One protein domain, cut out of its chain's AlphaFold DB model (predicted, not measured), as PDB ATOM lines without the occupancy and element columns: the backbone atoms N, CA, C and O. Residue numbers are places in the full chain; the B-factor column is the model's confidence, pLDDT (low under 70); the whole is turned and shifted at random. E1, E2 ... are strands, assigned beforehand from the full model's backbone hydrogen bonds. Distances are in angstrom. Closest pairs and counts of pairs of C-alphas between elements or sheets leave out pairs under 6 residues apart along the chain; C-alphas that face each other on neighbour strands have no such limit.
ATOM      1  N   THR A  93     167.476 177.166 174.872       95.12
ATOM      2  CA  THR A  93     168.178 176.028 175.469       95.12
ATOM      3  C   THR A  93     169.630 176.380 175.784       95.12
ATOM      4  O   THR A  93     170.184 177.355 175.274       95.12
ATOM      5  N   GLN A  94     170.301 175.506 176.532       92.00
ATOM      6  CA  GLN A  94     171.761 175.522 176.621       92.00
ATOM      7  C   GLN A  94     172.405 175.302 175.241       92.00
ATOM      8  O   GLN A  94     171.753 174.869 174.281       92.00
ATOM      9  N   VAL A  95     173.707 175.574 175.132       92.25
ATOM     10  CA  VAL A  95     174.470 175.282 173.912       92.25
ATOM     11  C   VAL A  95     174.863 173.808 173.899       92.25
ATOM     12  O   VAL A  95     175.817 173.380 174.544       92.25
ATOM     13  N   ALA A  96     174.145 173.027 173.102       86.69
ATOM     14  CA  ALA A  96     174.370 171.607 172.913       86.69
ATOM     15  C   ALA A  96     175.618 171.356 172.047       86.69
ATOM     16  O   ALA A  96     175.562 171.452 170.815       86.69
ATOM     17  N   SER A  97     176.745 171.015 172.677       86.31
ATOM     18  CA  SER A  97     177.956 170.571 171.966       86.31
ATOM     19  C   SER A  97     177.888 169.084 171.580       86.31
ATOM     20  O   SER A  97     176.913 168.388 171.862       86.31
ATOM     21  N   TYR A  98     178.864 168.561 170.838       82.31
ATOM     22  CA  TYR A  98     178.741 167.200 170.314       82.31
ATOM     23  C   TYR A  98     178.860 166.143 171.414       82.31
ATOM     24  O   TYR A  98     179.861 166.090 172.127       82.31
ATOM     25  N   SER A  99     177.900 165.214 171.489       68.75
ATOM     26  CA  SER A  99     177.875 164.168 172.529       68.75
ATOM     27  C   SER A  99     178.065 164.727 173.933       68.75
ATOM     28  O   SER A  99     178.557 164.009 174.802       68.75
ATOM     29  N   SER A 100     177.677 165.981 174.168       64.06
ATOM     30  CA  SER A 100     177.802 166.547 175.495       64.06
ATOM     31  C   SER A 100     177.004 165.746 176.516       64.06
ATOM     32  O   SER A 100     177.329 165.877 177.678       64.06
ATOM     33  N   TYR A 101     176.062 164.864 176.119       60.72
ATOM     34  CA  TYR A 101     175.042 164.313 177.015       60.72
ATOM     35  C   TYR A 101     174.587 162.887 176.661       60.72
ATOM     36  O   TYR A 101     174.404 162.552 175.488       60.72
ATOM     37  N   GLY A 102     174.401 162.046 177.687       47.34
ATOM     38  CA  GLY A 102     173.481 160.894 177.715       47.34
ATOM     39  C   GLY A 102     173.505 159.849 176.586       47.34
ATOM     40  O   GLY A 102     172.517 159.144 176.372       47.34
ATOM     41  N   GLY A 103     174.596 159.699 175.837       40.31
ATOM     42  CA  GLY A 103     174.731 158.616 174.861       40.31
ATOM     43  C   GLY A 103     174.986 157.270 175.549       40.31
ATOM     44  O   GLY A 103     175.987 157.120 176.237       40.31
ATOM     45  N   GLY A 104     174.118 156.273 175.335       42.25
ATOM     46  CA  GLY A 104     174.336 154.901 175.823       42.25
ATOM     47  C   GLY A 104     173.645 154.524 177.141       42.25
ATOM     48  O   GLY A 104     173.986 153.484 177.699       42.25
ATOM     49  N   GLY A 105     172.665 155.309 177.607       45.38
ATOM     50  CA  GLY A 105     171.816 154.965 178.761       45.38
ATOM     51  C   GLY A 105     171.996 155.830 180.014       45.38
ATOM     52  O   GLY A 105     171.339 155.552 181.010       45.38
ATOM     53  N   SER A 106     172.845 156.861 179.980       52.03
ATOM     54  CA  SER A 106     173.008 157.816 181.091       52.03
ATOM     55  C   SER A 106     172.025 158.983 180.983       52.03
ATOM     56  O   SER A 106     171.720 159.424 179.875       52.03
ATOM     57  N   VAL A 107     171.556 159.494 182.122       57.47
ATOM     58  CA  VAL A 107     170.632 160.634 182.170       57.47
ATOM     59  C   VAL A 107     171.389 161.954 181.971       57.47
ATOM     60  O   VAL A 107     172.520 162.085 182.436       57.47
ATOM     61  N   ALA A 108     170.802 162.886 181.219       60.88
ATOM     62  CA  ALA A 108     171.399 164.174 180.855       60.88
ATOM     63  C   ALA A 108     171.227 165.223 181.979       60.88
ATOM     64  O   ALA A 108     170.326 165.090 182.806       60.88
ATOM     65  N   ALA A 109     172.100 166.237 182.018       64.75
ATOM     66  CA  ALA A 109     172.080 167.364 182.969       64.75
ATOM     67  C   ALA A 109     171.587 168.682 182.356       64.75
ATOM     68  O   ALA A 109     171.572 169.723 183.009       64.75
ATOM     69  N   GLU A 110     171.167 168.673 181.105       77.88
ATOM     70  CA  GLU A 110     170.663 169.854 180.435       77.88
ATOM     71  C   GLU A 110     169.176 169.787 180.368       77.88
ATOM     72  O   GLU A 110     168.554 168.785 180.007       77.88
ATOM     73  N   MET A 111     168.622 170.948 180.636       84.44
ATOM     74  CA  MET A 111     167.226 171.160 180.423       84.44
ATOM     75  C   MET A 111     166.937 171.207 178.922       84.44
ATOM     76  O   MET A 111     167.645 171.860 178.151       84.44
ATOM     77  N   LEU A 112     165.834 170.569 178.537       89.31
ATOM     78  CA  LEU A 112     165.188 170.692 177.228       89.31
ATOM     79  C   LEU A 112     165.930 170.101 176.025       89.31
ATOM     80  O   LEU A 112     165.486 170.289 174.891       89.31
ATOM     81  N   LEU A 113     167.053 169.414 176.221       88.19
ATOM     82  CA  LEU A 113     167.898 168.973 175.116       88.19
ATOM     83  C   LEU A 113     168.145 167.475 175.119       88.19
ATOM     84  O   LEU A 113     168.226 166.816 176.151       88.19
ATOM     85  N   ARG A 114     168.306 166.932 173.910       82.94
ATOM     86  CA  ARG A 114     168.818 165.578 173.713       82.94
ATOM     87  C   ARG A 114     169.610 165.466 172.426       82.94
ATOM     88  O   ARG A 114     169.060 165.613 171.340       82.94
ATOM     89  N   ASN A 115     170.882 165.101 172.534       74.94
ATOM     90  CA  ASN A 115     171.727 164.870 171.367       74.94
ATOM     91  C   ASN A 115     171.673 163.420 170.867       74.94
ATOM     92  O   ASN A 115     171.579 162.457 171.626       74.94
ATOM     93  N   GLY A 116     171.774 163.272 169.550       73.25
ATOM     94  CA  GLY A 116     171.994 162.035 168.827       73.25
ATOM     95  C   GLY A 116     173.376 162.046 168.179       73.25
ATOM     96  O   GLY A 116     173.761 162.997 167.497       73.25
ATOM     97  N   ALA A 117     174.112 160.957 168.384       74.12
ATOM     98  CA  ALA A 117     175.371 160.670 167.715       74.12
ATOM     99  C   ALA A 117     175.259 159.300 167.045       74.12
ATOM    100  O   ALA A 117     174.930 158.308 167.700       74.12
ATOM    101  N   ALA A 118     175.528 159.234 165.743       80.38
ATOM    102  CA  ALA A 118     175.509 157.989 164.988       80.38
ATOM    103  C   ALA A 118     176.892 157.666 164.423       80.38
ATOM    104  O   ALA A 118     177.631 158.548 163.988       80.38
ATOM    105  N   SER A 119     177.228 156.376 164.402       80.00
ATOM    106  CA  SER A 119     178.461 155.896 163.784       80.00
ATOM    107  C   SER A 119     178.409 156.039 162.255       80.00
ATOM    108  O   SER A 119     177.366 155.760 161.653       80.00
ATOM    109  N   PRO A 120     179.534 156.395 161.610       84.81
ATOM    110  CA  PRO A 120     180.860 156.600 162.190       84.81
ATOM    111  C   PRO A 120     180.955 157.980 162.833       84.81
ATOM    112  O   PRO A 120     180.501 158.967 162.253       84.81
ATOM    113  N   THR A 121     181.558 158.033 164.019       81.62
ATOM    114  CA  THR A 121     181.765 159.279 164.758       81.62
ATOM    115  C   THR A 121     182.574 160.269 163.906       81.62
ATOM    116  O   THR A 121     183.584 159.862 163.324       81.62
ATOM    117  N   PRO A 122     182.173 161.551 163.834       86.12
ATOM    118  CA  PRO A 122     182.944 162.593 163.167       86.12
ATOM    119  C   PRO A 122     184.331 162.755 163.802       86.12
ATOM    120  O   PRO A 122     184.593 162.336 164.935       86.12
ATOM    121  N   SER A 123     185.235 163.392 163.062       92.06
ATOM    122  CA  SER A 123     186.599 163.658 163.518       92.06
ATOM    123  C   SER A 123     186.621 164.572 164.750       92.06
ATOM    124  O   SER A 123     185.699 165.353 164.994       92.06
ATOM    125  N   GLN A 124     187.692 164.488 165.545       92.69
ATOM    126  CA  GLN A 124     187.940 165.461 166.613       92.69
ATOM    127  C   GLN A 124     188.033 166.874 166.023       92.69
ATOM    128  O   GLN A 124     188.598 167.043 164.942       92.69
ATOM    129  N   GLY A 125     187.482 167.864 166.732       94.00
ATOM    130  CA  GLY A 125     187.636 169.268 166.367       94.00
ATOM    131  C   GLY A 125     189.104 169.703 166.318       94.00
ATOM    132  O   GLY A 125     189.958 169.128 166.993       94.00
ATOM    133  N   ARG A 126     189.389 170.726 165.514       96.31
ATOM    134  CA  ARG A 126     190.731 171.290 165.299       96.31
ATOM    135  C   ARG A 126     191.084 172.428 166.260       96.31
ATOM    136  O   ARG A 126     192.209 172.914 166.219       96.31
ATOM    137  N   LEU A 127     190.153 172.843 167.119       94.94
ATOM    138  CA  LEU A 127     190.421 173.795 168.201       94.94
ATOM    139  C   LEU A 127     191.293 173.126 169.273       94.94
ATOM    140  O   LEU A 127     191.119 171.943 169.577       94.94
ATOM    141  N   SER A 128     192.230 173.881 169.851       94.69
ATOM    142  CA  SER A 128     193.056 173.389 170.958       94.69
ATOM    143  C   SER A 128     192.212 173.230 172.228       94.69
ATOM    144  O   SER A 128     191.203 173.909 172.402       94.69
ATOM    145  N   SER A 129     192.635 172.382 173.167       92.25
ATOM    146  CA  SER A 129     191.927 172.244 174.450       92.25
ATOM    147  C   SER A 129     191.894 173.541 175.267       92.25
ATOM    148  O   SER A 129     190.973 173.723 176.053       92.25
ATOM    149  N   HIS A 130     192.859 174.444 175.053       95.50
ATOM    150  CA  HIS A 130     192.921 175.759 175.701       95.50
ATOM    151  C   HIS A 130     191.908 176.758 175.131       95.50
ATOM    152  O   HIS A 130     191.522 177.699 175.819       95.50
ATOM    153  N   GLN A 131     191.468 176.542 173.889       96.75
ATOM    154  CA  GLN A 131     190.511 177.387 173.171       96.75
ATOM    155  C   GLN A 131     189.048 176.996 173.410       96.75
ATOM    156  O   GLN A 131     188.147 177.730 172.999       96.75
ATOM    157  N   VAL A 132     188.810 175.838 174.026       95.44
ATOM    158  CA  VAL A 132     187.479 175.276 174.266       95.44
ATOM    159  C   VAL A 132     187.089 175.519 175.719       95.44
ATOM    160  O   VAL A 132     187.924 175.390 176.612       95.44
ATOM    161  N   LEU A 133     185.831 175.881 175.960       95.62
ATOM    162  CA  LEU A 133     185.298 176.040 177.311       95.62
ATOM    163  C   LEU A 133     185.214 174.698 178.054       95.62
ATOM    164  O   LEU A 133     185.138 173.646 177.412       95.62
ATOM    165  N   PRO A 134     185.225 174.704 179.399       92.44
ATOM    166  CA  PRO A 134     185.075 173.470 180.158       92.44
ATOM    167  C   PRO A 134     183.755 172.759 179.812       92.44
ATOM    168  O   PRO A 134     182.768 173.400 179.462       92.44
ATOM    169  N   GLY A 135     183.765 171.426 179.844       87.38
ATOM    170  CA  GLY A 135     182.593 170.589 179.545       87.38
ATOM    171  C   GLY A 135     182.205 170.498 178.060       87.38
ATOM    172  O   GLY A 135     181.502 169.569 177.667       87.38
ATOM    173  N   MET A 136     182.699 171.391 177.195       89.38
ATOM    174  CA  MET A 136     182.312 171.421 175.781       89.38
ATOM    175  C   MET A 136     183.150 170.484 174.901       89.38
ATOM    176  O   MET A 136     184.362 170.332 175.075       89.38
ATOM    177  N   ASN A 137     182.514 169.890 173.885       89.25
ATOM    178  CA  ASN A 137     183.169 168.999 172.927       89.25
ATOM    179  C   ASN A 137     182.934 169.444 171.478       89.25
ATOM    180  O   ASN A 137     181.845 169.297 170.922       89.25
ATOM    181  N   VAL A 138     183.997 169.954 170.854       93.69
ATOM    182  CA  VAL A 138     183.999 170.394 169.454       93.69
ATOM    183  C   VAL A 138     184.309 169.212 168.534       93.69
ATOM    184  O   VAL A 138     185.312 168.510 168.720       93.69
ATOM    185  N   ARG A 139     183.495 169.020 167.489       93.81
ATOM    186  CA  ARG A 139     183.735 168.003 166.449       93.81
ATOM    187  C   ARG A 139     183.837 168.602 165.063       93.81
ATOM    188  O   ARG A 139     183.143 169.550 164.715       93.81
ATOM    189  N   ALA A 140     184.691 167.984 164.260       95.44
ATOM    190  CA  ALA A 140     184.927 168.360 162.881       95.44
ATOM    191  C   ALA A 140     184.054 167.508 161.948       95.44
ATOM    192  O   ALA A 140     184.255 166.296 161.807       95.44
ATOM    193  N   HIS A 141     183.095 168.159 161.296       95.06
ATOM    194  CA  HIS A 141     182.132 167.535 160.396       95.06
ATOM    195  C   HIS A 141     182.450 167.815 158.923       95.06
ATOM    196  O   HIS A 141     182.922 168.889 158.565       95.06
ATOM    197  N   SER A 142     182.133 166.853 158.064       95.06
ATOM    198  CA  SER A 142     182.086 166.971 156.605       95.06
ATOM    199  C   SER A 142     180.642 166.722 156.139       95.06
ATOM    200  O   SER A 142     179.707 166.734 156.954       95.06
ATOM    201  N   THR A 143     180.427 166.521 154.840       93.25
ATOM    202  CA  THR A 143     179.116 166.162 154.280       93.25
ATOM    203  C   THR A 143     178.613 164.821 154.816       93.25
ATOM    204  O   THR A 143     179.330 164.050 155.445       93.25
ATOM    205  N   LYS A 144     177.360 164.486 154.508       89.75
ATOM    206  CA  LYS A 144     176.706 163.226 154.898       89.75
ATOM    207  C   LYS A 144     176.862 162.136 153.830       89.75
ATOM    208  O   LYS A 144     175.876 161.552 153.383       89.75
ATOM    209  N   ARG A 145     178.086 161.921 153.333       84.88
ATOM    210  CA  ARG A 145     178.375 161.034 152.185       84.88
ATOM    211  C   ARG A 145     179.311 159.865 152.502       84.88
ATOM    212  O   ARG A 145     179.886 159.299 151.580       84.88
ATOM    213  N   TYR A 146     179.425 159.468 153.771       82.56
ATOM    214  CA  TYR A 146     180.174 158.307 154.281       82.56
ATOM    215  C   TYR A 146     181.471 158.024 153.503       82.56
ATOM    216  O   TYR A 146     182.481 158.661 153.743       82.56
ATOM    217  N   PHE A 147     181.454 157.112 152.523       82.00
ATOM    218  CA  PHE A 147     182.642 156.659 151.785       82.00
ATOM    219  C   PHE A 147     183.244 157.694 150.828       82.00
ATOM    220  O   PHE A 147     184.289 157.428 150.238       82.00
ATOM    221  N   SER A 148     182.566 158.816 150.599       87.81
ATOM    222  CA  SER A 148     182.985 159.826 149.625       87.81
ATOM    223  C   SER A 148     183.563 161.082 150.255       87.81
ATOM    224  O   SER A 148     184.165 161.863 149.531       87.81
ATOM    225  N   ASN A 149     183.396 161.272 151.562       92.75
ATOM    226  CA  ASN A 149     183.927 162.438 152.253       92.75
ATOM    227  C   ASN A 149     185.210 162.114 153.029       92.75
ATOM    228  O   ASN A 149     185.549 160.953 153.273       92.75
ATOM    229  N   ILE A 150     185.920 163.166 153.427       93.94
ATOM    230  CA  ILE A 150     187.263 163.108 154.007       93.94
ATOM    231  C   ILE A 150     187.344 162.359 155.347       93.94
ATOM    232  O   ILE A 150     188.416 161.876 155.708       93.94
ATOM    233  N   ASN A 151     186.236 162.238 156.086       91.69
ATOM    234  CA  ASN A 151     186.216 161.641 157.425       91.69
ATOM    235  C   ASN A 151     185.332 160.389 157.562       91.69
ATOM    236  O   ASN A 151     185.210 159.855 158.664       91.69
ATOM    237  N   GLY A 152     184.731 159.889 156.482       91.12
ATOM    238  CA  GLY A 152     183.875 158.706 156.541       91.12
ATOM    239  C   GLY A 152     182.464 158.951 157.098       91.12
ATOM    240  O   GLY A 152     181.740 157.987 157.339       91.12
ATOM    241  N   GLN A 153     182.054 160.194 157.357       89.69
ATOM    242  CA  GLN A 153     180.847 160.524 158.126       89.69
ATOM    243  C   GLN A 153     179.541 160.232 157.359       89.69
ATOM    244  O   GLN A 153     179.334 160.744 156.259       89.69
ATOM    245  N   ALA A 154     178.608 159.469 157.948       90.19
ATOM    246  CA  ALA A 154     177.248 159.296 157.393       90.19
ATOM    247  C   ALA A 154     176.244 160.344 157.872       90.19
ATOM    248  O   ALA A 154     175.299 160.647 157.149       90.19
ATOM    249  N   TYR A 155     176.412 160.836 159.095       91.31
ATOM    250  CA  TYR A 155     175.382 161.571 159.819       91.31
ATOM    251  C   TYR A 155     175.948 162.849 160.412       91.31
ATOM    252  O   TYR A 155     177.119 162.898 160.783       91.31
ATOM    253  N   GLY A 156     175.129 163.891 160.489       91.69
ATOM    254  CA  GLY A 156     175.456 165.105 161.227       91.69
ATOM    255  C   GLY A 156     175.345 164.943 162.745       91.69
ATOM    256  O   GLY A 156     174.930 163.896 163.253       91.69
ATOM    257  N   GLN A 157     175.675 166.009 163.473       91.31
ATOM    258  CA  GLN A 157     175.263 166.157 164.870       91.31
ATOM    259  C   GLN A 157     173.747 166.362 164.898       91.31
ATOM    260  O   GLN A 157     173.270 167.308 164.285       91.31
ATOM    261  N   LEU A 158     172.995 165.491 165.571       92.50
ATOM    262  CA  LEU A 158     171.547 165.644 165.719       92.50
ATOM    263  C   LEU A 158     171.246 166.201 167.110       92.50
ATOM    264  O   LEU A 158     171.583 165.552 168.090       92.50
ATOM    265  N   THR A 159     170.594 167.351 167.201       92.19
ATOM    266  CA  THR A 159     170.230 167.983 168.477       92.19
ATOM    267  C   THR A 159     168.716 168.077 168.569       92.19
ATOM    268  O   THR A 159     168.095 168.674 167.698       92.19
ATOM    269  N   GLY A 160     168.104 167.488 169.589       91.94
ATOM    270  CA  GLY A 160     166.661 167.489 169.831       91.94
ATOM    271  C   GLY A 160     166.237 168.510 170.882       91.94
ATOM    272  O   GLY A 160     166.912 168.621 171.901       91.94
ATOM    273  N   LEU A 161     165.127 169.205 170.640       93.62
ATOM    274  CA  LEU A 161     164.396 170.033 171.600       93.62
ATOM    275  C   LEU A 161     163.286 169.213 172.267       93.62
ATOM    276  O   LEU A 161     162.508 168.544 171.583       93.62
ATOM    277  N   LEU A 162     163.213 169.321 173.587       89.75
ATOM    278  CA  LEU A 162     162.315 168.615 174.496       89.75
ATOM    279  C   LEU A 162     161.633 169.650 175.411       89.75
ATOM    280  O   LEU A 162     162.176 169.984 176.463       89.75
ATOM    281  N   PRO A 163     160.508 170.251 174.986       91.31
ATOM    282  CA  PRO A 163     159.976 171.466 175.610       91.31
ATOM    283  C   PRO A 163     159.580 171.348 177.088       91.31
ATOM    284  O   PRO A 163     159.491 172.372 177.770       91.31
ATOM    285  N   SER A 164     159.365 170.130 177.585       89.06
ATOM    286  CA  SER A 164     158.922 169.852 178.960       89.06
ATOM    287  C   SER A 164     160.031 169.238 179.820       89.06
ATOM    288  O   SER A 164     159.795 168.863 180.961       89.06
ATOM    289  N   GLY A 165     161.256 169.104 179.295       85.00
ATOM    290  CA  GLY A 165     162.359 168.471 180.023       85.00
ATOM    291  C   GLY A 165     162.237 166.947 180.126       85.00
ATOM    292  O   GLY A 165     162.760 166.351 181.056       85.00
ATOM    293  N   GLU A 166     161.610 166.292 179.150       83.44
ATOM    294  CA  GLU A 166     161.178 164.883 179.173       83.44
ATOM    295  C   GLU A 166     162.303 163.836 179.373       83.44
ATOM    296  O   GLU A 166     162.028 162.642 179.485       83.44
ATOM    297  N   PHE A 167     163.576 164.243 179.378       76.31
ATOM    298  CA  PHE A 167     164.744 163.360 179.508       76.31
ATOM    299  C   PHE A 167     165.721 163.763 180.625       76.31
ATOM    300  O   PHE A 167     166.823 163.207 180.689       76.31
ATOM    301  N   VAL A 168     165.340 164.697 181.503       83.19
ATOM    302  CA  VAL A 168     166.138 164.987 182.704       83.19
ATOM    303  C   VAL A 168     166.012 163.854 183.731       83.19
ATOM    304  O   VAL A 168     165.145 162.984 183.627       83.19
ATOM    305  N   SER A 169     166.899 163.839 184.728       84.69
ATOM    306  CA  SER A 169     166.830 162.880 185.837       84.69
ATOM    307  C   SER A 169     165.491 162.964 186.556       84.69
ATOM    308  O   SER A 169     165.034 164.055 186.884       84.69
ATOM    309  N   SER A 170     164.891 161.815 186.881       83.25
ATOM    310  CA  SER A 170     163.687 161.774 187.723       83.25
ATOM    311  C   SER A 170     163.927 162.402 189.099       83.25
ATOM    312  O   SER A 170     162.990 162.891 189.716       83.25
ATOM    313  N   GLY A 171     165.186 162.460 189.553       82.94
ATOM    314  CA  GLY A 171     165.580 163.171 190.771       82.94
ATOM    315  C   GLY A 171     165.395 164.695 190.713       82.94
ATOM    316  O   GLY A 171     165.442 165.337 191.752       82.94
ATOM    317  N   VAL A 172     165.161 165.279 189.530       85.19
ATOM    318  CA  VAL A 172     164.810 166.706 189.384       85.19
ATOM    319  C   VAL A 172     163.389 166.987 189.887       85.19
ATOM    320  O   VAL A 172     163.123 168.111 190.319       85.19
ATOM    321  N   LYS A 173     162.505 165.972 189.862       82.94
ATOM    322  CA  LYS A 173     161.084 166.058 190.246       82.94
ATOM    323  C   LYS A 173     160.365 167.207 189.513       82.94
ATOM    324  O   LYS A 173     159.845 168.132 190.128       82.94
ATOM    325  N   LEU A 174     160.390 167.176 188.176       83.31
ATOM    326  CA  LEU A 174     159.588 168.095 187.359       83.31
ATOM    327  C   LEU A 174     158.111 167.660 187.359       83.31
ATOM    328  O   LEU A 174     157.859 166.454 187.323       83.31
ATOM    329  N   PRO A 175     157.146 168.599 187.341       80.50
ATOM    330  CA  PRO A 175     155.739 168.262 187.135       80.50
ATOM    331  C   PRO A 175     155.483 167.646 185.750       80.50
ATOM    332  O   PRO A 175     156.146 167.987 184.773       80.50
ATOM    333  N   ASP A 176     154.469 166.787 185.643       74.62
ATOM    334  CA  ASP A 176     154.118 166.115 184.380       74.62
ATOM    335  C   ASP A 176     153.422 167.036 183.353       74.62
ATOM    336  O   ASP A 176     153.285 166.672 182.183       74.62
ATOM    337  N   ASP A 177     152.944 168.215 183.767       78.00
ATOM    338  CA  ASP A 177     152.099 169.114 182.969       78.00
ATOM    339  C   ASP A 177     152.735 170.481 182.656       78.00
ATOM    340  O   ASP A 177     152.053 171.384 182.157       78.00
ATOM    341  N   VAL A 178     154.041 170.641 182.890       81.88
ATOM    342  CA  VAL A 178     154.754 171.891 182.586       81.88
ATOM    343  C   VAL A 178     155.379 171.879 181.196       81.88
ATOM    344  O   VAL A 178     156.151 170.997 180.843       81.88
ATOM    345  N   MET A 179     155.117 172.928 180.417       88.06
ATOM    346  CA  MET A 179     155.867 173.228 179.197       88.06
ATOM    347  C   MET A 179     156.814 174.387 179.502       88.06
ATOM    348  O   MET A 179     156.396 175.545 179.552       88.06
ATOM    349  N   MET A 180     158.077 174.065 179.774       92.69
ATOM    350  CA  MET A 180     159.068 175.047 180.222       92.69
ATOM    351  C   MET A 180     159.601 175.915 179.081       92.69
ATOM    352  O   MET A 180     159.957 177.070 179.305       92.69
ATOM    353  N   PHE A 181     159.647 175.368 177.867       95.19
ATOM    354  CA  PHE A 181     160.014 176.089 176.654       95.19
ATOM    355  C   PHE A 181     158.780 176.334 175.789       95.19
ATOM    356  O   PHE A 181     158.172 175.391 175.278       95.19
ATOM    357  N   ASP A 182     158.421 177.599 175.578       93.12
ATOM    358  CA  ASP A 182     157.325 177.946 174.678       93.12
ATOM    359  C   ASP A 182     157.704 177.612 173.220       93.12
ATOM    360  O   ASP A 182     158.650 178.177 172.676       93.12
ATOM    361  N   VAL A 183     156.988 176.690 172.568       92.38
ATOM    362  CA  VAL A 183     157.206 176.329 171.149       92.38
ATOM    363  C   VAL A 183     156.332 177.128 170.179       92.38
ATOM    364  O   VAL A 183     156.383 176.909 168.968       92.38
ATOM    365  N   SER A 184     155.511 178.051 170.680       90.25
ATOM    366  CA  SER A 184     154.704 178.925 169.837       90.25
ATOM    367  C   SER A 184     155.538 180.055 169.224       90.25
ATOM    368  O   SER A 184     156.598 180.443 169.719       90.25
ATOM    369  N   GLY A 185     155.037 180.622 168.125       91.31
ATOM    370  CA  GLY A 185     155.700 181.729 167.443       91.31
ATOM    371  C   GLY A 185     156.827 181.260 166.527       91.31
ATOM    372  O   GLY A 185     156.604 180.456 165.627       91.31
ATOM    373  N   GLU A 186     158.019 181.830 166.700       96.00
ATOM    374  CA  GLU A 186     159.151 181.620 165.791       96.00
ATOM    375  C   GLU A 186     160.326 181.051 166.568       96.00
ATOM    376  O   GLU A 186     160.978 181.763 167.331       96.00
ATOM    377  N   ILE A 187     160.592 179.768 166.341       98.00
ATOM    378  CA  ILE A 187     161.734 179.071 166.920       98.00
ATOM    379  C   ILE A 187     162.833 178.981 165.867       98.00
ATOM    380  O   ILE A 187     162.586 178.579 164.727       98.00
ATOM    381  N   ARG A 188     164.057 179.336 166.250       98.50
ATOM    382  CA  ARG A 188     165.263 179.175 165.428       98.50
ATOM    383  C   ARG A 188     166.314 178.384 166.188       98.50
ATOM    384  O   ARG A 188     166.272 178.293 167.410       98.50
ATOM    385  N   ALA A 189     167.270 177.831 165.454       98.31
ATOM    386  CA  ALA A 189     168.502 177.325 166.030       98.31
ATOM    387  C   ALA A 189     169.628 178.340 165.804       98.31
ATOM    388  O   ALA A 189     169.880 178.739 164.665       98.31
ATOM    389  N   GLU A 190     170.326 178.719 166.870       98.56
ATOM    390  CA  GLU A 190     171.606 179.413 166.768       98.56
ATOM    391  C   GLU A 190     172.731 178.386 166.778       98.56
ATOM    392  O   GLU A 190     172.847 177.594 167.714       98.56
ATOM    393  N   VAL A 191     173.556 178.389 165.735       98.38
ATOM    394  CA  VAL A 191     174.638 177.420 165.551       98.38
ATOM    395  C   VAL A 191     175.984 178.105 165.698       98.38
ATOM    396  O   VAL A 191     176.224 179.121 165.050       98.38
ATOM    397  N   PHE A 192     176.877 177.507 166.486       98.38
ATOM    398  CA  PHE A 192     178.221 178.000 166.771       98.38
ATOM    399  C   PHE A 192     179.280 177.112 166.113       98.38
ATOM    400  O   PHE A 192     179.260 175.885 166.246       98.38
ATOM    401  N   ALA A 193     180.244 177.732 165.434       98.31
ATOM    402  CA  ALA A 193     181.340 177.031 164.774       98.31
ATOM    403  C   ALA A 193     182.664 177.794 164.902       98.31
ATOM    404  O   ALA A 193     182.702 179.027 164.874       98.31
ATOM    405  N   GLY A 194     183.754 177.043 165.040       97.81
ATOM    406  CA  GLY A 194     185.109 177.579 165.093       97.81
ATOM    407  C   GLY A 194     185.661 177.865 163.697       97.81
ATOM    408  O   GLY A 194     185.363 177.152 162.738       97.81
ATOM    409  N   THR A 195     186.475 178.910 163.574       97.94
ATOM    410  CA  THR A 195     187.187 179.212 162.330       97.94
ATOM    411  C   THR A 195     188.469 178.390 162.192       97.94
ATOM    412  O   THR A 195     189.149 178.075 163.168       97.94
ATOM    413  N   HIS A 196     188.817 178.071 160.949       97.12
ATOM    414  CA  HIS A 196     190.078 177.429 160.568       97.12
ATOM    415  C   HIS A 196     190.329 177.698 159.073       97.12
ATOM    416  O   HIS A 196     189.347 177.673 158.325       97.12
ATOM    417  N   PRO A 197     191.574 177.896 158.587       96.69
ATOM    418  CA  PRO A 197     191.858 178.203 157.174       96.69
ATOM    419  C   PRO A 197     191.202 177.232 156.187       96.69
ATOM    420  O   PRO A 197     190.571 177.640 155.215       96.69
ATOM    421  N   ASP A 198     191.266 175.941 156.512       96.00
ATOM    422  CA  ASP A 198     190.683 174.853 155.719       96.00
ATOM    423  C   ASP A 198     189.217 174.535 156.077       96.00
ATOM    424  O   ASP A 198     188.783 173.388 155.943       96.00
ATOM    425  N   SER A 199     188.455 175.493 156.614       97.25
ATOM    426  CA  SER A 199     187.056 175.245 156.984       97.25
ATOM    427  C   SER A 199     186.134 175.139 155.779       97.25
ATOM    428  O   SER A 199     186.167 175.988 154.887       97.25
ATOM    429  N   GLY A 200     185.268 174.125 155.796       96.12
ATOM    430  CA  GLY A 200     184.089 174.020 154.944       96.12
ATOM    431  C   GLY A 200     183.010 175.061 155.272       96.12
ATOM    432  O   GLY A 200     183.186 175.925 156.132       96.12
ATOM    433  N   GLY A 201     181.872 174.972 154.580       95.56
ATOM    434  CA  GLY A 201     180.630 175.604 155.033       95.56
ATOM    435  C   GLY A 201     179.885 174.713 156.032       95.56
ATOM    436  O   GLY A 201     180.319 173.594 156.332       95.56
ATOM    437  N   LEU A 202     178.757 175.208 156.537       97.00
ATOM    438  CA  LEU A 202     177.880 174.486 157.459       97.00
ATOM    439  C   LEU A 202     176.460 174.453 156.896       97.00
ATOM    440  O   LEU A 202     175.992 175.442 156.339       97.00
ATOM    441  N   ALA A 203     175.776 173.326 157.051       97.75
ATOM    442  CA  ALA A 203     174.380 173.161 156.679       97.75
ATOM    443  C   ALA A 203     173.581 172.479 157.788       97.75
ATOM    444  O   ALA A 203     174.140 171.798 158.653       97.75
ATOM    445  N   TYR A 204     172.263 172.650 157.727       98.19
ATOM    446  CA  TYR A 204     171.328 172.076 158.682       98.19
ATOM    447  C   TYR A 204     170.105 171.451 158.003       98.19
ATOM    448  O   TYR A 204     169.713 171.836 156.898       98.19
ATOM    449  N   ALA A 205     169.484 170.497 158.695       98.12
ATOM    450  CA  ALA A 205     168.183 169.936 158.348       98.12
ATOM    451  C   ALA A 205     167.330 169.744 159.612       98.12
ATOM    452  O   ALA A 205     167.715 168.989 160.505       98.12
ATOM    453  N   ALA A 206     166.185 170.417 159.667       98.19
ATOM    454  CA  ALA A 206     165.189 170.353 160.730       98.19
ATOM    455  C   ALA A 206     164.212 169.199 160.481       98.19
ATOM    456  O   ALA A 206     163.760 168.994 159.354       98.19
ATOM    457  N   ARG A 207     163.931 168.426 161.526       97.44
ATOM    458  CA  ARG A 207     163.240 167.139 161.481       97.44
ATOM    459  C   ARG A 207     162.291 167.019 162.676       97.44
ATOM    460  O   ARG A 207     162.701 166.521 163.729       97.44
ATOM    461  N   PRO A 208     161.046 167.482 162.545       96.88
ATOM    462  CA  PRO A 208     160.076 167.390 163.624       96.88
ATOM    463  C   PRO A 208     159.584 165.951 163.855       96.88
ATOM    464  O   PRO A 208     159.483 165.159 162.912       96.88
ATOM    465  N   VAL A 209     159.297 165.588 165.114       93.75
ATOM    466  CA  VAL A 209     158.894 164.225 165.531       93.75
ATOM    467  C   VAL A 209     157.974 164.218 166.768       93.75
ATOM    468  O   VAL A 209     158.065 165.097 167.614       93.75
ATOM    469  N   ASP A 210     157.145 163.175 166.922       89.25
ATOM    470  CA  ASP A 210     156.314 162.916 168.127       89.25
ATOM    471  C   ASP A 210     156.881 161.774 168.999       89.25
ATOM    472  O   ASP A 210     156.160 161.041 169.673       89.25
ATOM    473  N   GLY A 211     158.194 161.547 168.939       84.81
ATOM    474  CA  GLY A 211     158.844 160.455 169.658       84.81
ATOM    475  C   GLY A 211     160.360 160.582 169.641       84.81
ATOM    476  O   GLY A 211     160.903 161.680 169.708       84.81
ATOM    477  N   SER A 212     161.061 159.455 169.535       83.94
ATOM    478  CA  SER A 212     162.526 159.448 169.517       83.94
ATOM    479  C   SER A 212     163.104 160.267 168.360       83.94
ATOM    480  O   SER A 212     162.695 160.110 167.206       83.94
ATOM    481  N   MET A 213     164.128 161.068 168.669       87.56
ATOM    482  CA  MET A 213     164.924 161.801 167.682       87.56
ATOM    483  C   MET A 213     165.440 160.852 166.592       87.56
ATOM    484  O   MET A 213     165.954 159.772 166.893       87.56
ATOM    485  N   SER A 214     165.302 161.240 165.320       89.94
ATOM    486  CA  SER A 214     165.598 160.354 164.189       89.94
ATOM    487  C   SER A 214     166.207 161.086 162.997       89.94
ATOM    488  O   SER A 214     165.629 162.030 162.461       89.94
ATOM    489  N   TYR A 215     167.324 160.557 162.491       92.12
ATOM    490  CA  TYR A 215     167.936 160.980 161.225       92.12
ATOM    491  C   TYR A 215     167.056 160.715 159.993       92.12
ATOM    492  O   TYR A 215     167.320 161.250 158.917       92.12
ATOM    493  N   PHE A 216     166.027 159.875 160.130       93.31
ATOM    494  CA  PHE A 216     165.151 159.461 159.032       93.31
ATOM    495  C   PHE A 216     163.794 160.170 159.042       93.31
ATOM    496  O   PHE A 216     162.990 159.938 158.140       93.31
ATOM    497  N   ALA A 217     163.528 161.016 160.041       95.38
ATOM    498  CA  ALA A 217     162.327 161.840 160.058       95.38
ATOM    499  C   ALA A 217     162.320 162.828 158.869       95.38
ATOM    500  O   ALA A 217     163.401 163.250 158.432       95.38
ATOM    501  N   PRO A 218     161.141 163.172 158.312       96.81
ATOM    502  CA  PRO A 218     161.026 164.122 157.208       96.81
ATOM    503  C   PRO A 218     161.697 165.460 157.524       96.81
ATOM    504  O   PRO A 218     161.708 165.894 158.671       96.81
ATOM    505  N   VAL A 219     162.270 166.097 156.501       98.12
ATOM    506  CA  VAL A 219     162.878 167.424 156.636       98.12
ATOM    507  C   VAL A 219     161.838 168.480 156.293       98.12
ATOM    508  O   VAL A 219     161.278 168.426 155.197       98.12
ATOM    509  N   THR A 220     161.615 169.432 157.193       98.12
ATOM    510  CA  THR A 220     160.675 170.551 156.993       98.12
ATOM    511  C   THR A 220     161.403 171.843 156.635       98.12
ATOM    512  O   THR A 220     161.074 172.483 155.639       98.12
ATOM    513  N   THR A 221     162.479 172.156 157.362       97.12
ATOM    514  CA  THR A 221     163.357 173.311 157.107       97.12
ATOM    515  C   THR A 221     164.796 172.842 156.869       97.12
ATOM    516  O   THR A 221     165.296 171.963 157.565       97.12
ATOM    517  N   SER A 222     165.510 173.415 155.897       98.06
ATOM    518  CA  SER A 222     166.942 173.140 155.688       98.06
ATOM    519  C   SER A 222     167.633 174.287 154.966       98.06
ATOM    520  O   SER A 222     166.988 175.000 154.198       98.06
ATOM    521  N   GLY A 223     168.945 174.414 155.141       97.81
ATOM    522  CA  GLY A 223     169.737 175.428 154.451       97.81
ATOM    523  C   GLY A 223     171.226 175.342 154.764       97.81
ATOM    524  O   GLY A 223     171.666 174.483 155.529       97.81
ATOM    525  N   GLU A 224     171.991 176.249 154.164       97.81
ATOM    526  CA  GLU A 224     173.396 176.504 154.496       97.81
ATOM    527  C   GLU A 224     173.499 177.767 155.365       97.81
ATOM    528  O   GLU A 224     172.680 178.677 155.238       97.81
ATOM    529  N   LEU A 225     174.486 177.813 156.263       97.44
ATOM    530  CA  LEU A 225     174.761 178.951 157.139       97.44
ATOM    531  C   LEU A 225     176.021 179.688 156.673       97.44
ATOM    532  O   LEU A 225     177.136 179.160 156.709       97.44
ATOM    533  N   GLU A 226     175.846 180.945 156.278       91.50
ATOM    534  CA  GLU A 226     176.922 181.818 155.806       91.50
ATOM    535  C   GLU A 226     177.700 182.423 156.982       91.50
ATOM    536  O   GLU A 226     177.417 183.524 157.448       91.50
ATOM    537  N   MET A 227     178.697 181.689 157.480       94.81
ATOM    538  CA  MET A 227     179.462 182.081 158.675       94.81
ATOM    539  C   MET A 227     180.867 182.620 158.361       94.81
ATOM    540  O   MET A 227     181.475 183.284 159.196       94.81
ATOM    541  N   GLY A 228     181.417 182.361 157.169       95.31
ATOM    542  CA  GLY A 228     182.780 182.781 156.809       95.31
ATOM    543  C   GLY A 228     183.869 182.127 157.675       95.31
ATOM    544  O   GLY A 228     184.711 182.821 158.244       95.31
ATOM    545  N   LEU A 229     183.828 180.796 157.799       97.50
ATOM    546  CA  LEU A 229     184.676 180.023 158.721       97.50
ATOM    547  C   LEU A 229     186.117 179.810 158.229       97.50
ATOM    548  O   LEU A 229     187.011 179.559 159.036       97.50
ATOM    549  N   ALA A 230     186.353 179.926 156.919       97.06
ATOM    550  CA  ALA A 230     187.662 179.745 156.292       97.06
ATOM    551  C   ALA A 230     188.554 180.984 156.485       97.06
ATOM    552  O   ALA A 230     188.603 181.870 155.630       97.06
ATOM    553  N   THR A 231     189.230 181.078 157.631       96.31
ATOM    554  CA  THR A 231     190.124 182.200 157.954       96.31
ATOM    555  C   THR A 231     191.280 181.780 158.863       96.31
ATOM    556  O   THR A 231     191.153 180.846 159.648       96.31
ATOM    557  N   GLU A 232     192.400 182.500 158.754       93.94
ATOM    558  CA  GLU A 232     193.617 182.340 159.570       93.94
ATOM    559  C   GLU A 232     193.439 182.816 161.014       93.94
ATOM    560  O   GLU A 232     194.159 182.393 161.914       93.94
ATOM    561  N   THR A 233     192.496 183.728 161.255       94.00
ATOM    562  CA  THR A 233     192.244 184.252 162.599       94.00
ATOM    563  C   THR A 233     191.234 183.373 163.318       94.00
ATOM    564  O   THR A 233     190.086 183.263 162.878       94.00
ATOM    565  N   TYR A 234     191.658 182.788 164.439       94.69
ATOM    566  CA  TYR A 234     190.773 182.046 165.325       94.69
ATOM    567  C   TYR A 234     189.646 182.942 165.852       94.69
ATOM    568  O   TYR A 234     189.885 184.037 166.362       94.69
ATOM    569  N   ALA A 235     188.422 182.454 165.715       96.94
ATOM    570  CA  ALA A 235     187.211 182.993 166.297       96.94
ATOM    571  C   ALA A 235     186.185 181.861 166.428       96.94
ATOM    572  O   ALA A 235     186.244 180.867 165.700       96.94
ATOM    573  N   VAL A 236     185.201 182.052 167.300       98.12
ATOM    574  CA  VAL A 236     183.941 181.310 167.245       98.12
ATOM    575  C   VAL A 236     182.898 182.242 166.647       98.12
ATOM    576  O   VAL A 236     182.815 183.413 167.013       98.12
ATOM    577  N   ARG A 237     182.150 181.749 165.663       98.06
ATOM    578  CA  ARG A 237     181.097 182.502 164.974       98.06
ATOM    579  C   ARG A 237     179.760 181.831 165.206       98.06
ATOM    580  O   ARG A 237     179.728 180.610 165.358       98.06
ATOM    581  N   SER A 238     178.682 182.609 165.165       98.12
ATOM    582  CA  SER A 238     177.319 182.089 165.196       98.12
ATOM    583  C   SER A 238     176.501 182.503 163.972       98.12
ATOM    584  O   SER A 238     176.825 183.476 163.285       98.12
ATOM    585  N   ALA A 239     175.477 181.713 163.660       98.31
ATOM    586  CA  ALA A 239     174.452 182.038 162.676       98.31
ATOM    587  C   ALA A 239     173.117 181.404 163.075       98.31
ATOM    588  O   ALA A 239     173.080 180.308 163.636       98.31
ATOM    589  N   MET A 240     172.026 182.092 162.744       98.06
ATOM    590  CA  MET A 240     170.666 181.603 162.954       98.06
ATOM    591  C   MET A 240     170.182 180.819 161.736       98.06
ATOM    592  O   MET A 240     170.413 181.226 160.595       98.06
ATOM    593  N   THR A 241     169.458 179.728 161.969       98.62
ATOM    594  CA  THR A 241     168.674 179.063 160.924       98.62
ATOM    595  C   THR A 241     167.504 179.937 160.471       98.62
ATOM    596  O   THR A 241     167.154 180.930 161.112       98.62
ATOM    597  N   GLU A 242     166.836 179.530 159.391       97.94
ATOM    598  CA  GLU A 242     165.461 179.972 159.137       97.94
ATOM    599  C   GLU A 242     164.521 179.465 160.249       97.94
ATOM    600  O   GLU A 242     164.905 178.550 160.994       97.94
ATOM    601  N   PRO A 243     163.305 180.033 160.382       98.25
ATOM    602  CA  PRO A 243     162.290 179.514 161.292       98.25
ATOM    603  C   PRO A 243     162.075 178.012 161.099       98.25
ATOM    604  O   PRO A 243     161.932 177.520 159.973       98.25
ATOM    605  N   LEU A 244     162.085 177.277 162.204       98.31
ATOM    606  CA  LEU A 244     161.933 175.831 162.201       98.31
ATOM    607  C   LEU A 244     160.445 175.482 162.136       98.31
ATOM    608  O   LEU A 244     159.676 175.880 163.006       98.31
ATOM    609  N   ASP A 245     160.044 174.742 161.105       97.19
ATOM    610  CA  ASP A 245     158.665 174.290 160.938       97.19
ATOM    611  C   ASP A 245     158.460 172.955 161.660       97.19
ATOM    612  O   ASP A 245     159.057 171.938 161.291       97.19
ATOM    613  N   PHE A 246     157.635 172.977 162.708       95.75
ATOM    614  CA  PHE A 246     157.343 171.814 163.538       95.75
ATOM    615  C   PHE A 246     156.351 170.840 162.889       95.75
ATOM    616  O   PHE A 246     156.237 169.736 163.400       95.75
ATOM    617  N   ASP A 247     155.656 171.187 161.795       95.44
ATOM    618  CA  ASP A 247     154.676 170.302 161.125       95.44
ATOM    619  C   ASP A 247     153.695 169.629 162.115       95.44
ATOM    620  O   ASP A 247     153.477 168.414 162.103       95.44
ATOM    621  N   ASP A 248     153.164 170.436 163.045       92.19
ATOM    622  CA  ASP A 248     152.278 170.026 164.146       92.19
ATOM    623  C   ASP A 248     152.847 168.910 165.056       92.19
ATOM    624  O   ASP A 248     152.094 168.149 165.671       92.19
ATOM    625  N   LYS A 249     154.178 168.784 165.143       94.06
ATOM    626  CA  LYS A 249     154.871 167.849 166.040       94.06
ATOM    627  C   LYS A 249     155.269 168.480 167.358       94.06
ATOM    628  O   LYS A 249     155.472 169.684 167.463       94.06
ATOM    629  N   THR A 250     155.442 167.615 168.350       89.44
ATOM    630  CA  THR A 250     155.816 168.013 169.714       89.44
ATOM    631  C   THR A 250     157.292 168.403 169.815       89.44
ATOM    632  O   THR A 250     157.641 169.379 170.473       89.44
ATOM    633  N   TYR A 251     158.173 167.654 169.147       93.56
ATOM    634  CA  TYR A 251     159.619 167.818 169.264       93.56
ATOM    635  C   TYR A 251     160.258 168.235 167.948       93.56
ATOM    636  O   TYR A 251     159.787 167.889 166.861       93.56
ATOM    637  N   MET A 252     161.410 168.893 168.053       95.88
ATOM    638  CA  MET A 252     162.222 169.311 166.915       95.88
ATOM    639  C   MET A 252     163.621 168.719 167.011       95.88
ATOM    640  O   MET A 252     164.280 168.886 168.029       95.88
ATOM    641  N   ALA A 253     164.099 168.073 165.949       95.25
ATOM    642  CA  ALA A 253     165.497 167.673 165.827       95.25
ATOM    643  C   ALA A 253     166.190 168.460 164.712       95.25
ATOM    644  O   ALA A 253     165.704 168.492 163.586       95.25
ATOM    645  N   VAL A 254     167.358 169.035 164.976       96.94
ATOM    646  CA  VAL A 254     168.178 169.721 163.971       96.94
ATOM    647  C   VAL A 254     169.464 168.936 163.760       96.94
ATOM    648  O   VAL A 254     170.225 168.691 164.691       96.94
ATOM    649  N   GLU A 255     169.695 168.509 162.519       96.12
ATOM    650  CA  GLU A 255     170.918 167.829 162.101       96.12
ATOM    651  C   GLU A 255     171.905 168.833 161.489       96.12
ATOM    652  O   GLU A 255     171.611 169.382 160.429       96.12
ATOM    653  N   LEU A 256     173.085 169.014 162.090       96.06
ATOM    654  CA  LEU A 256     174.165 169.883 161.609       96.06
ATOM    655  C   LEU A 256     175.292 169.089 160.933       96.06
ATOM    656  O   LEU A 256     175.733 168.058 161.442       96.06
ATOM    657  N   TYR A 257     175.783 169.561 159.786       95.19
ATOM    658  CA  TYR A 257     176.833 168.890 159.008       95.19
ATOM    659  C   TYR A 257     177.622 169.876 158.130       95.19
ATOM    660  O   TYR A 257     177.194 171.004 157.901       95.19
ATOM    661  N   GLY A 258     178.792 169.454 157.635       95.75
ATOM    662  CA  GLY A 258     179.599 170.250 156.706       95.75
ATOM    663  C   GLY A 258     179.063 170.197 155.270       95.75
ATOM    664  O   GLY A 258     178.326 169.280 154.905       95.75
ATOM    665  N   THR A 259     179.445 171.158 154.429       95.56
ATOM    666  CA  THR A 259     178.980 171.248 153.025       95.56
ATOM    667  C   THR A 259     179.971 170.722 151.986       95.56
ATOM    668  O   THR A 259     179.643 170.644 150.804       95.56
ATOM    669  N   ASP A 260     181.171 170.333 152.412       95.06
ATOM    670  CA  ASP A 260     182.282 169.982 151.530       95.06
ATOM    671  C   ASP A 260     182.787 168.558 151.795       95.06
ATOM    672  O   ASP A 260     182.948 168.171 152.952       95.06
ATOM    673  N   ASP A 261     183.019 167.781 150.733       95.19
ATOM    674  CA  ASP A 261     183.517 166.402 150.823       95.19
ATOM    675  C   ASP A 261     185.012 166.367 151.192       95.19
ATOM    676  O   ASP A 261     185.457 165.409 151.821       95.19
ATOM    677  N   ASP A 262     185.767 167.421 150.865       95.94
ATOM    678  CA  ASP A 262     187.224 167.494 151.026       95.94
ATOM    679  C   ASP A 262     187.659 168.429 152.171       95.94
ATOM    680  O   ASP A 262     188.853 168.565 152.452       95.94
ATOM    681  N   ARG A 263     186.709 169.086 152.852       95.94
ATOM    682  CA  ARG A 263     186.982 169.995 153.976       95.94
ATOM    683  C   ARG A 263     186.132 169.672 155.197       95.94
ATOM    684  O   ARG A 263     185.028 169.145 155.103       95.94
ATOM    685  N   LEU A 264     186.672 170.028 156.359       96.94
ATOM    686  CA  LEU A 264     186.020 169.872 157.656       96.94
ATOM    687  C   LEU A 264     185.500 171.214 158.171       96.94
ATOM    688  O   LEU A 264     186.082 172.258 157.882       96.94
ATOM    689  N   THR A 265     184.467 171.172 159.000       96.69
ATOM    690  CA  THR A 265     183.887 172.319 159.703       96.69
ATOM    691  C   THR A 265     183.789 171.987 161.189       96.69
ATOM    692  O   THR A 265     183.183 170.981 161.552       96.69
ATOM    693  N   ASP A 266     184.406 172.806 162.043       97.44
ATOM    694  CA  ASP A 266     184.451 172.589 163.492       97.44
ATOM    695  C   ASP A 266     183.183 173.134 164.154       97.44
ATOM    696  O   ASP A 266     183.045 174.339 164.357       97.44
ATOM    697  N   ILE A 267     182.249 172.245 164.479       96.38
ATOM    698  CA  ILE A 267     180.989 172.592 165.138       96.38
ATOM    699  C   ILE A 267     181.227 172.629 166.646       96.38
ATOM    700  O   ILE A 267     181.651 171.634 167.239       96.38
ATOM    701  N   VAL A 268     180.962 173.790 167.248       96.00
ATOM    702  CA  VAL A 268     181.033 174.000 168.701       96.00
ATOM    703  C   VAL A 268     179.749 173.516 169.362       96.00
ATOM    704  O   VAL A 268     179.808 172.820 170.369       96.00
ATOM    705  N   GLY A 269     178.595 173.844 168.782       94.31
ATOM    706  CA  GLY A 269     177.294 173.411 169.276       94.31
ATOM    707  C   GLY A 269     176.156 174.263 168.732       94.31
ATOM    708  O   GLY A 269     176.355 175.068 167.822       94.31
ATOM    709  N   MET A 270     174.961 174.094 169.291       95.88
ATOM    710  CA  MET A 270     173.803 174.928 168.964       95.88
ATOM    711  C   MET A 270     172.836 175.070 170.135       95.88
ATOM    712  O   MET A 270     172.807 174.207 171.005       95.88
ATOM    713  N   ARG A 271     172.000 176.106 170.107       96.50
ATOM    714  CA  ARG A 271     170.837 176.254 170.996       96.50
ATOM    715  C   ARG A 271     169.571 176.522 170.198       96.50
ATOM    716  O   ARG A 271     169.646 177.095 169.111       96.50
ATOM    717  N   TYR A 272     168.423 176.133 170.734       97.88
ATOM    718  CA  TYR A 272     167.126 176.600 170.248       97.88
ATOM    719  C   TYR A 272     166.766 177.908 170.938       97.88
ATOM    720  O   TYR A 272     167.011 178.041 172.130       97.88
ATOM    721  N   VAL A 273     166.175 178.846 170.201       98.38
ATOM    722  CA  VAL A 273     165.784 180.173 170.692       98.38
ATOM    723  C   VAL A 273     164.351 180.456 170.256       98.38
ATOM    724  O   VAL A 273     164.043 180.330 169.066       98.38
ATOM    725  N   ASN A 274     163.484 180.853 171.191       97.62
ATOM    726  CA  ASN A 274     162.183 181.424 170.854       97.62
ATOM    727  C   ASN A 274     162.315 182.939 170.644       97.62
ATOM    728  O   ASN A 274     162.512 183.705 171.582       97.62
ATOM    729  N   MET A 275     162.145 183.390 169.402       97.50
ATOM    730  CA  MET A 275     162.302 184.802 169.034       97.50
ATOM    731  C   MET A 275     161.167 185.708 169.546       97.50
ATOM    732  O   MET A 275     161.296 186.929 169.501       97.50
ATOM    733  N   HIS A 276     160.048 185.132 169.994       97.00
ATOM    734  CA  HIS A 276     158.846 185.849 170.435       97.00
ATOM    735  C   HIS A 276     158.574 185.744 171.939       97.00
ATOM    736  O   HIS A 276     157.690 186.444 172.438       97.00
ATOM    737  N   ARG A 277     159.304 184.881 172.651       96.50
ATOM    738  CA  ARG A 277     159.169 184.648 174.096       96.50
ATOM    739  C   ARG A 277     160.559 184.729 174.750       96.50
ATOM    740  O   ARG A 277     161.086 183.700 175.166       96.50
TER     741      ARG A 277
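Overview. This is residues 93 to 277 of the 580 residues of the protein "SGNH_hydro domain-containing protein" of Planctomycetes bacterium Pan265 (UniProt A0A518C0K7). Little regular structure is present: two strongly twisted antiparallel sheets, E1 E3 E8 E5 E6 and, only just so, E2 E9 E4 E7, stand partly face to face as an irregular sandwich among long loops. The printed part has 185 residues, 55 of them in nine named strands, E1 to E9, with no named helix: all strand. It is compact, radius of gyration of the C-alphas 15.9 A, spanning 48 by 32 by 31 A.

Along the chain. E1 is residues 113 to 116, from C-alpha 113 at (167.898, 168.973, 175.116); E2 139 to 141; E3 157 to 161; E4 187 to 194, 23.5 A; E5 202 to 209; E6 222 to 225; E7 236 to 240; E8 251 to 258, 23.7 A; E9 265 to 274, 26.0 A, ending with C-alpha 274 at (162.183, 181.424, 170.854).

Arrangement. Between E8 and E5, N 205 and O 255 are within hydrogen-bond range, 3.0 A; between E9 and E4, N 190 and O 271, 2.8 A. E9 bends by 60 degrees at residue 268. The closest C-alphas of E6 and E7 are Leu 225 and Ala 239, 6.3 A.

Size, cuts and confidence. The farthest C-alphas, Asp 177 and Glu 232, are 49.5 A apart. The printed part has no cut. E3 to E4 is a long link. Residues 99 to 109 have pLDDT under 70.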